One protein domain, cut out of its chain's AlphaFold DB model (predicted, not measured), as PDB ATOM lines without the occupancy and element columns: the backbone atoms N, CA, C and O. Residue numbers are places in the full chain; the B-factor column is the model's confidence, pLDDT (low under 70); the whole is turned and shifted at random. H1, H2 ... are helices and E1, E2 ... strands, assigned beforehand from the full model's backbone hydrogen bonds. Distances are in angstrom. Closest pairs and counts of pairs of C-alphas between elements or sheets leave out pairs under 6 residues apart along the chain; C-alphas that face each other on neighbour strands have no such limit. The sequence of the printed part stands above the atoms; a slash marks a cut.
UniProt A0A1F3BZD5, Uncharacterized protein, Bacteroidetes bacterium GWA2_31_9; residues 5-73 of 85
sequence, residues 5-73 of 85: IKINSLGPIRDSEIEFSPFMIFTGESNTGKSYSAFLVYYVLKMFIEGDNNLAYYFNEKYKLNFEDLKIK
ATOM      1  N   ILE A   5     291.288 236.206 222.236       88.94
ATOM      2  CA  ILE A   5     290.028 235.598 222.645       88.94
ATOM      3  C   ILE A   5     290.142 234.101 222.388       88.94
ATOM      4  O   ILE A   5     290.248 233.674 221.239       88.94
ATOM      5  N   LYS A   6     290.112 233.308 223.459       92.06
ATOM      6  CA  LYS A   6     290.010 231.850 223.365       92.06
ATOM      7  C   LYS A   6     288.543 231.446 223.330       92.06
ATOM      8  O   LYS A   6     287.755 231.895 224.161       92.06
ATOM      9  N   ILE A   7     288.188 230.618 222.357       91.69
ATOM     10  CA  ILE A   7     286.828 230.174 222.071       91.69
ATOM     11  C   ILE A   7     286.794 228.659 222.213       91.69
ATOM     12  O   ILE A   7     287.216 227.934 221.315       91.69
ATOM     13  N   ASN A   8     286.248 228.175 223.325       91.19
ATOM     14  CA  ASN A   8     286.043 226.741 223.515       91.19
ATOM     15  C   ASN A   8     284.862 226.261 222.650       91.19
ATOM     16  O   ASN A   8     284.978 225.294 221.901       91.19
ATOM     17  N   SER A   9     283.728 226.971 222.702       90.69
ATOM     18  CA  SER A   9     282.545 226.669 221.891       90.69
ATOM     19  C   SER A   9     281.700 227.918 221.634       90.69
ATOM     20  O   SER A   9     281.241 228.558 222.577       90.69
ATOM     21  N   LEU A  10     281.455 228.238 220.359       89.25
ATOM     22  CA  LEU A  10     280.548 229.309 219.931       89.25
ATOM     23  C   LEU A  10     279.951 228.987 218.552       89.25
ATOM     24  O   LEU A  10     280.659 229.006 217.547       89.25
ATOM     25  N   GLY A  11     278.649 228.697 218.468       88.81
ATOM     26  CA  GLY A  11     278.021 228.338 217.188       88.81
ATOM     27  C   GLY A  11     278.676 227.089 216.574       88.81
ATOM     28  O   GLY A  11     278.661 226.054 217.238       88.81
ATOM     29  N   PRO A  12     279.280 227.150 215.368       91.44
ATOM     30  CA  PRO A  12     280.101 226.076 214.790       91.44
ATOM     31  C   PRO A  12     281.602 226.150 215.156       91.44
ATOM     32  O   PRO A  12     282.347 225.232 214.833       91.44
ATOM     33  N   ILE A  13     282.064 227.213 215.826       92.62
ATOM     34  CA  ILE A  13     283.479 227.413 216.190       92.62
ATOM     35  C   ILE A  13     283.826 226.559 217.416       92.62
ATOM     36  O   ILE A  13     283.116 226.613 218.427       92.62
ATOM     37  N   ARG A  14     284.915 225.788 217.349       93.19
ATOM     38  CA  ARG A  14     285.402 224.909 218.427       93.19
ATOM     39  C   ARG A  14     286.897 225.107 218.638       93.19
ATOM     40  O   ARG A  14     287.611 225.302 217.657       93.19
ATOM     41  N   ASP A  15     287.336 225.069 219.896       94.56
ATOM     42  CA  ASP A  15     288.749 225.038 220.315       94.56
ATOM     43  C   ASP A  15     289.668 225.974 219.509       94.56
ATOM     44  O   ASP A  15     290.709 225.583 218.982       94.56
ATOM     45  N   SER A  16     289.240 227.228 219.372       93.50
ATOM     46  CA  SER A  16     289.860 228.223 218.493       93.50
ATOM     47  C   SER A  16     290.369 229.433 219.274       93.50
ATOM     48  O   SER A  16     289.903 229.729 220.373       93.50
ATOM     49  N   GLU A  17     291.302 230.181 218.689       93.94
ATOM     50  CA  GLU A  17     291.800 231.449 219.229       93.94
ATOM     51  C   GLU A  17     291.709 232.539 218.154       93.94
ATOM     52  O   GLU A  17     292.048 232.305 216.995       93.94
ATOM     53  N   ILE A  18     291.255 233.731 218.544       92.31
ATOM     54  CA  ILE A  18     291.299 234.937 217.711       92.31
ATOM     55  C   ILE A  18     292.263 235.922 218.365       92.31
ATOM     56  O   ILE A  18     292.057 236.340 219.506       92.31
ATOM     57  N   GLU A  19     293.299 236.319 217.634       91.56
ATOM     58  CA  GLU A  19     294.153 237.439 218.011       91.56
ATOM     59  C   GLU A  19     293.596 238.737 217.429       91.56
ATOM     60  O   GLU A  19     293.292 238.829 216.239       91.56
ATOM     61  N   PHE A  20     293.423 239.738 218.287       88.31
ATOM     62  CA  PHE A  20     292.824 241.006 217.908       88.31
ATOM     63  C   PHE A  20     293.797 241.872 217.102       88.31
ATOM     64  O   PHE A  20     294.966 242.019 217.458       88.31
ATOM     65  N   SER A  21     293.277 242.510 216.055       87.62
ATOM     66  CA  SER A  21     293.996 243.452 215.195       87.62
ATOM     67  C   SER A  21     293.104 244.668 214.903       87.62
ATOM     68  O   SER A  21     291.886 244.500 214.823       87.62
ATOM     69  N   PRO A  22     293.659 245.880 214.688       86.38
ATOM     70  CA  PRO A  22     292.880 247.056 214.281       86.38
ATOM     71  C   PRO A  22     292.021 246.837 213.027       86.38
ATOM     72  O   PRO A  22     291.020 247.521 212.834       86.38
ATOM     73  N   PHE A  23     292.408 245.882 212.179       89.12
ATOM     74  CA  PHE A  23     291.660 245.487 210.996       89.12
ATOM     75  C   PHE A  23     291.633 243.960 210.879       89.12
ATOM     76  O   PHE A  23     292.677 243.307 210.943       89.12
ATOM     77  N   MET A  24     290.434 243.395 210.727       91.50
ATOM     78  CA  MET A  24     290.189 241.953 210.671       91.50
ATOM     79  C   MET A  24     289.223 241.635 209.532       91.50
ATOM     80  O   MET A  24     288.182 242.277 209.400       91.50
ATOM     81  N   ILE A  25     289.553 240.621 208.731       93.94
ATOM     82  CA  ILE A  25     288.693 240.114 207.659       93.94
ATOM     83  C   ILE A  25     288.352 238.657 207.969       93.94
ATOM     84  O   ILE A  25     289.246 237.827 208.124       93.94
ATOM     85  N   PHE A  26     287.059 238.339 208.019       92.44
ATOM     86  CA  PHE A  26     286.566 236.974 208.203       92.44
ATOM     87  C   PHE A  26     286.065 236.421 206.865       92.44
ATOM     88  O   PHE A  26     285.021 236.841 206.366       92.44
ATOM     89  N   THR A  27     286.798 235.474 206.279       93.88
ATOM     90  CA  THR A  27     286.478 234.844 204.983       93.88
ATOM     91  C   THR A  27     286.345 233.322 205.118       93.88
ATOM     92  O   THR A  27     286.633 232.762 206.174       93.88
ATOM     93  N   GLY A  28     285.821 232.655 204.082       92.19
ATOM     94  CA  GLY A  28     285.585 231.203 204.064       92.19
ATOM     95  C   GLY A  28     284.160 230.800 203.667       92.19
ATOM     96  O   GLY A  28     283.277 231.646 203.492       92.19
ATOM     97  N   GLU A  29     283.916 229.495 203.555       93.12
ATOM     98  CA  GLU A  29     282.637 228.908 203.118       93.12
ATOM     99  C   GLU A  29     281.472 229.212 204.065       93.12
ATOM    100  O   GLU A  29     281.673 229.597 205.219       93.12
ATOM    101  N   SER A  30     280.229 229.065 203.600       89.94
ATOM    102  CA  SER A  30     279.052 229.244 204.458       89.94
ATOM    103  C   SER A  30     279.095 228.317 205.683       89.94
ATOM    104  O   SER A  30     279.667 227.235 205.632       89.94
ATOM    105  N   ASN A  31     278.500 228.755 206.796       85.50
ATOM    106  CA  ASN A  31     278.399 227.986 208.046       85.50
ATOM    107  C   ASN A  31     279.727 227.637 208.767       85.50
ATOM    108  O   ASN A  31     279.731 226.878 209.728       85.50
ATOM    109  N   THR A  32     280.851 228.245 208.379       89.19
ATOM    110  CA  THR A  32     282.178 228.038 209.009       89.19
ATOM    111  C   THR A  32     282.435 228.889 210.259       89.19
ATOM    112  O   THR A  32     283.536 228.897 210.797       89.19
ATOM    113  N   GLY A  33     281.437 229.644 210.730       91.19
ATOM    114  CA  GLY A  33     281.564 230.476 211.932       91.19
ATOM    115  C   GLY A  33     281.974 231.930 211.698       91.19
ATOM    116  O   GLY A  33     282.054 232.678 212.660       91.19
ATOM    117  N   LYS A  34     282.135 232.395 210.451       94.56
ATOM    118  CA  LYS A  34     282.506 233.797 210.143       94.56
ATOM    119  C   LYS A  34     281.634 234.839 210.846       94.56
ATOM    120  O   LYS A  34     282.159 235.751 211.476       94.56
ATOM    121  N   SER A  35     280.309 234.691 210.766       94.12
ATOM    122  CA  SER A  35     279.374 235.608 211.428       94.12
ATOM    123  C   SER A  35     279.505 235.535 212.948       94.12
ATOM    124  O   SER A  35     279.487 236.570 213.598       94.12
ATOM    125  N   TYR A  36     279.717 234.340 213.511       93.75
ATOM    126  CA  TYR A  36     279.960 234.171 214.946       93.75
ATOM    127  C   TYR A  36     281.254 234.864 215.390       93.75
ATOM    128  O   TYR A  36     281.228 235.586 216.382       93.75
ATOM    129  N   SER A  37     282.352 234.722 214.642       93.50
ATOM    130  CA  SER A  37     283.617 235.415 214.921       93.50
ATOM    131  C   SER A  37     283.472 236.935 214.829       93.50
ATOM    132  O   SER A  37     283.923 237.650 215.721       93.50
ATOM    133  N   ALA A  38     282.800 237.431 213.784       92.69
ATOM    134  CA  ALA A  38     282.558 238.859 213.603       92.69
ATOM    135  C   ALA A  38     281.683 239.437 214.726       92.69
ATOM    136  O   ALA A  38     282.015 240.485 215.278       92.69
ATOM    137  N   PHE A  39     280.608 238.740 215.114       91.62
ATOM    138  CA  PHE A  39     279.760 239.154 216.231       91.62
ATOM    139  C   PHE A  39     280.506 239.121 217.560       91.62
ATOM    140  O   PHE A  39     280.418 240.083 218.315       91.62
ATOM    141  N   LEU A  40     281.267 238.061 217.838       90.19
ATOM    142  CA  LEU A  40     282.081 237.967 219.048       90.19
ATOM    143  C   LEU A  40     283.015 239.172 219.172       90.19
ATOM    144  O   LEU A  40     283.016 239.849 220.196       90.19
ATOM    145  N   VAL A  41     283.763 239.474 218.111       90.06
ATOM    146  CA  VAL A  41     284.657 240.632 218.071       90.06
ATOM    147  C   VAL A  41     283.891 241.942 218.245       90.06
ATOM    148  O   VAL A  41     284.313 242.779 219.040       90.06
ATOM    149  N   TYR A  42     282.771 242.118 217.539       88.38
ATOM    150  CA  TYR A  42     281.935 243.312 217.652       88.38
ATOM    151  C   TYR A  42     281.461 243.534 219.088       88.38
ATOM    152  O   TYR A  42     281.635 244.627 219.618       88.38
ATOM    153  N   TYR A  43     280.905 242.511 219.741       83.75
ATOM    154  CA  TYR A  43     280.416 242.643 221.110       83.75
ATOM    155  C   TYR A  43     281.555 242.877 222.093       83.75
ATOM    156  O   TYR A  43     281.423 243.733 222.962       83.75
ATOM    157  N   VAL A  44     282.686 242.188 221.936       81.62
ATOM    158  CA  VAL A  44     283.872 242.440 222.761       81.62
ATOM    159  C   VAL A  44     284.320 243.896 222.633       81.62
ATOM    160  O   VAL A  44     284.485 244.569 223.646       81.62
ATOM    161  N   LEU A  45     284.428 244.418 221.411       80.38
ATOM    162  CA  LEU A  45     284.768 245.819 221.169       80.38
ATOM    163  C   LEU A  45     283.738 246.787 221.735       80.38
ATOM    164  O   LEU A  45     284.111 247.750 222.398       80.38
ATOM    165  N   LYS A  46     282.453 246.523 221.504       77.50
ATOM    166  CA  LYS A  46     281.355 247.341 222.014       77.50
ATOM    167  C   LYS A  46     281.431 247.461 223.531       77.50
ATOM    168  O   LYS A  46     281.343 248.561 224.058       77.50
ATOM    169  N   MET A  47     281.685 246.349 224.215       72.19
ATOM    170  CA  MET A  47     281.831 246.330 225.666       72.19
ATOM    171  C   MET A  47     283.066 247.097 226.178       72.19
ATOM    172  O   MET A  47     283.069 247.518 227.332       72.19
ATOM    173  N   PHE A  48     284.105 247.278 225.353       69.38
ATOM    174  CA  PHE A  48     285.291 248.072 225.700       69.38
ATOM    175  C   PHE A  48     285.179 249.557 225.321       69.38
ATOM    176  O   PHE A  48     285.753 250.394 226.011       69.38
ATOM    177  N   ILE A  49     284.500 249.882 224.217       69.62
ATOM    178  CA  ILE A  49     284.443 251.237 223.644       69.62
ATOM    179  C   ILE A  49     283.246 252.023 224.192       69.62
ATOM    180  O   ILE A  49     283.388 253.192 224.547       69.62
ATOM    181  N   GLU A  50     282.069 251.403 224.270       63.22
ATOM    182  CA  GLU A  50     280.842 252.051 224.739       63.22
ATOM    183  C   GLU A  50     280.734 251.875 226.262       63.22
ATOM    184  O   GLU A  50     280.090 250.962 226.778       63.22
ATOM    185  N   GLY A  51     281.424 252.757 226.990       53.38
ATOM    186  CA  GLY A  51     281.563 252.747 228.452       53.38
ATOM    187  C   GLY A  51     280.287 252.981 229.275       53.38
ATOM    188  O   GLY A  51     280.387 253.087 230.494       53.38
ATOM    189  N   ASP A  52     279.100 253.029 228.663       54.09
ATOM    190  CA  ASP A  52     277.850 253.362 229.365       54.09
ATOM    191  C   ASP A  52     277.133 252.167 230.018       54.09
ATOM    192  O   ASP A  52     276.262 252.377 230.851       54.09
ATOM    193  N   ASN A  53     277.505 250.910 229.733       53.97
ATOM    194  CA  ASN A  53     276.952 249.726 230.428       53.97
ATOM    195  C   ASN A  53     278.031 248.688 230.776       53.97
ATOM    196  O   ASN A  53     277.844 247.478 230.665       53.97
ATOM    197  N   ASN A  54     279.183 249.230 231.173       58.03
ATOM    198  CA  ASN A  54     280.265 248.652 231.953       58.03
ATOM    199  C   ASN A  54     280.225 247.117 232.139       58.03
ATOM    200  O   ASN A  54     279.780 246.610 233.170       58.03
ATOM    201  N   LEU A  55     280.894 246.384 231.236       59.12
ATOM    202  CA  LEU A  55     281.506 245.102 231.613       59.12
ATOM    203  C   LEU A  55     282.269 245.264 232.924       59.12
ATOM    204  O   LEU A  55     282.237 244.371 233.755       59.12
ATOM    205  N   ALA A  56     282.902 246.419 233.144       56.78
ATOM    206  CA  ALA A  56     283.577 246.700 234.393       56.78
ATOM    207  C   ALA A  56     282.659 246.683 235.617       56.78
ATOM    208  O   ALA A  56     283.070 246.238 236.677       56.78
ATOM    209  N   TYR A  57     281.414 247.104 235.466       63.78
ATOM    210  CA  TYR A  57     280.381 247.100 236.489       63.78
ATOM    211  C   TYR A  57     279.850 245.685 236.662       63.78
ATOM    212  O   TYR A  57     279.862 245.185 237.775       63.78
ATOM    213  N   TYR A  58     279.519 244.986 235.570       65.06
ATOM    214  CA  TYR A  58     279.150 243.568 235.621       65.06
ATOM    215  C   TYR A  58     280.239 242.705 236.281       65.06
ATOM    216  O   TYR A  58     279.937 241.843 237.100       65.06
ATOM    217  N   PHE A  59     281.515 242.948 235.977       63.12
ATOM    218  CA  PHE A  59     282.652 242.245 236.568       63.12
ATOM    219  C   PHE A  59     282.948 242.668 238.007       63.12
ATOM    220  O   PHE A  59     283.258 241.806 238.832       63.12
ATOM    221  N   ASN A  60     282.839 243.958 238.330       63.78
ATOM    222  CA  ASN A  60     282.944 244.438 239.709       63.78
ATOM    223  C   ASN A  60     281.822 243.843 240.577       63.78
ATOM    224  O   ASN A  60     282.102 243.344 241.660       63.78
ATOM    225  N   GLU A  61     280.578 243.825 240.096       67.44
ATOM    226  CA  GLU A  61     279.422 243.278 240.816       67.44
ATOM    227  C   GLU A  61     279.490 241.751 240.933       67.44
ATOM    228  O   GLU A  61     279.481 241.204 242.036       67.44
ATOM    229  N   LYS A  62     279.600 241.036 239.805       65.06
ATOM    230  CA  LYS A  62     279.527 239.566 239.791       65.06
ATOM    231  C   LYS A  62     280.793 238.901 240.331       65.06
ATOM    232  O   LYS A  62     280.704 237.845 240.953       65.06
ATOM    233  N   TYR A  63     281.965 239.493 240.100       63.66
ATOM    234  CA  TYR A  63     283.256 238.857 240.391       63.66
ATOM    235  C   TYR A  63     284.153 239.655 241.348       63.66
ATOM    236  O   TYR A  63     285.254 239.195 241.644       63.66
ATOM    237  N   LYS A  64     283.709 240.817 241.858       65.31
ATOM    238  CA  LYS A  64     284.493 241.690 242.762       65.31
ATOM    239  C   LYS A  64     285.879 242.050 242.209       65.31
ATOM    240  O   LYS A  64     286.844 242.163 242.962       65.31
ATOM    241  N   LEU A  65     285.988 242.189 240.886       62.31
ATOM    242  CA  LEU A  65     287.251 242.447 240.190       62.31
ATOM    243  C   LEU A  65     287.493 243.943 239.982       62.31
ATOM    244  O   LEU A  65     286.882 244.539 239.099       62.31
ATOM    245  N   ASN A  66     288.461 244.518 240.700       61.31
ATOM    246  CA  ASN A  66     288.923 245.880 240.444       61.31
ATOM    247  C   ASN A  66     289.827 245.920 239.195       61.31
ATOM    248  O   ASN A  66     290.833 245.216 239.106       61.31
ATOM    249  N   PHE A  67     289.492 246.767 238.219       59.47
ATOM    250  CA  PHE A  67     290.241 246.899 236.962       59.47
ATOM    251  C   PHE A  67     291.660 247.443 237.149       59.47
ATOM    252  O   PHE A  67     292.534 247.149 236.332       59.47
ATOM    253  N   GLU A  68     291.921 248.187 238.224       62.56
ATOM    254  CA  GLU A  68     293.278 248.629 238.554       62.56
ATOM    255  C   GLU A  68     294.180 247.441 238.933       62.56
ATOM    256  O   GLU A  68     295.347 247.408 238.540       62.56
ATOM    257  N   ASP A  69     293.631 246.386 239.549       62.16
ATOM    258  CA  ASP A  69     294.383 245.158 239.852       62.16
ATOM    259  C   ASP A  69     294.772 244.396 238.575       62.16
ATOM    260  O   ASP A  69     295.802 243.713 238.523       62.16
ATOM    261  N   LEU A  70     293.972 244.540 237.511       60.94
ATOM    262  CA  LEU A  70     294.256 243.948 236.202       60.94
ATOM    263  C   LEU A  70     295.412 244.654 235.490       60.94
ATOM    264  O   LEU A  70     296.124 244.006 234.726       60.94
ATOM    265  N   LYS A  71     295.628 245.952 235.750       56.56
ATOM    266  CA  LYS A  71     296.766 246.712 235.203       56.56
ATOM    267  C   LYS A  71     298.089 246.342 235.877       56.56
ATOM    268  O   LYS A  71     299.139 246.430 235.243       56.56
ATOM    269  N   ILE A  72     298.045 245.903 237.137       60.78
ATOM    270  CA  ILE A  72     299.227 245.462 237.897       60.78
ATOM    271  C   ILE A  72     299.720 244.090 237.399       60.78
ATOM    272  O   ILE A  72     300.920 243.800 237.420       60.78
ATOM    273  N   LYS A  73     298.815 243.240 236.898       57.41
ATOM    274  CA  LYS A  73     299.165 241.932 236.332       57.41
ATOM    275  C   LYS A  73     299.518 242.051 234.847       57.41
ATOM    276  O   LYS A  73     298.708 242.461 234.028       57.41
TER     277      LYS A  73
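This is residues 5 to 73 of the 85 residues of an uncharacterized protein of Bacteroidetes bacterium GWA2_31_9 (UniProt A0A1F3BZD5). A two-strand hairpin, E1 and E2, sits near the long helix H1, beyond whose last residues two short helices, H2 and H3, are strung out with few contacts. The 69 printed residues include, in chain order, E1, E2, H1, H2 and H3; the antiparallel sheet has order E1 - E2, and the class is mixed, helices and strands. The whole is loose, radius of gyration of the C-alphas 14.6 A, and spans 41 by 22 by 22 A.

Look first at the hairpin of E1, residues 5 to 10, and E2, residues 13 to 19: N 7 and O 16 are 2.8 A apart. For H1, residues 34 to 49, the C-alpha closest to E1 is that of Tyr 36, 7.0 A from Leu 10. H2, residues 55 to 63, is close to H1 but not clearly touching, with C-alphas 47 and 55 closest at 6.1 A; they stand about perpendicular, 89 degrees. H3, residues 67 to 72, is apart from H1. In H1, H2 and H3 every O i to N i+4 pair is within hydrogen-bond range.

Find C-alpha 5 at (290.028, 235.598, 222.645), where E1 begins; E2 spans 14.8 A. H1 runs 22.1 A from (282.506, 233.797, 210.143).

The link from E2 to H1 is long; the printed part has no cut. Residues 48 to 73 are under pLDDT 70.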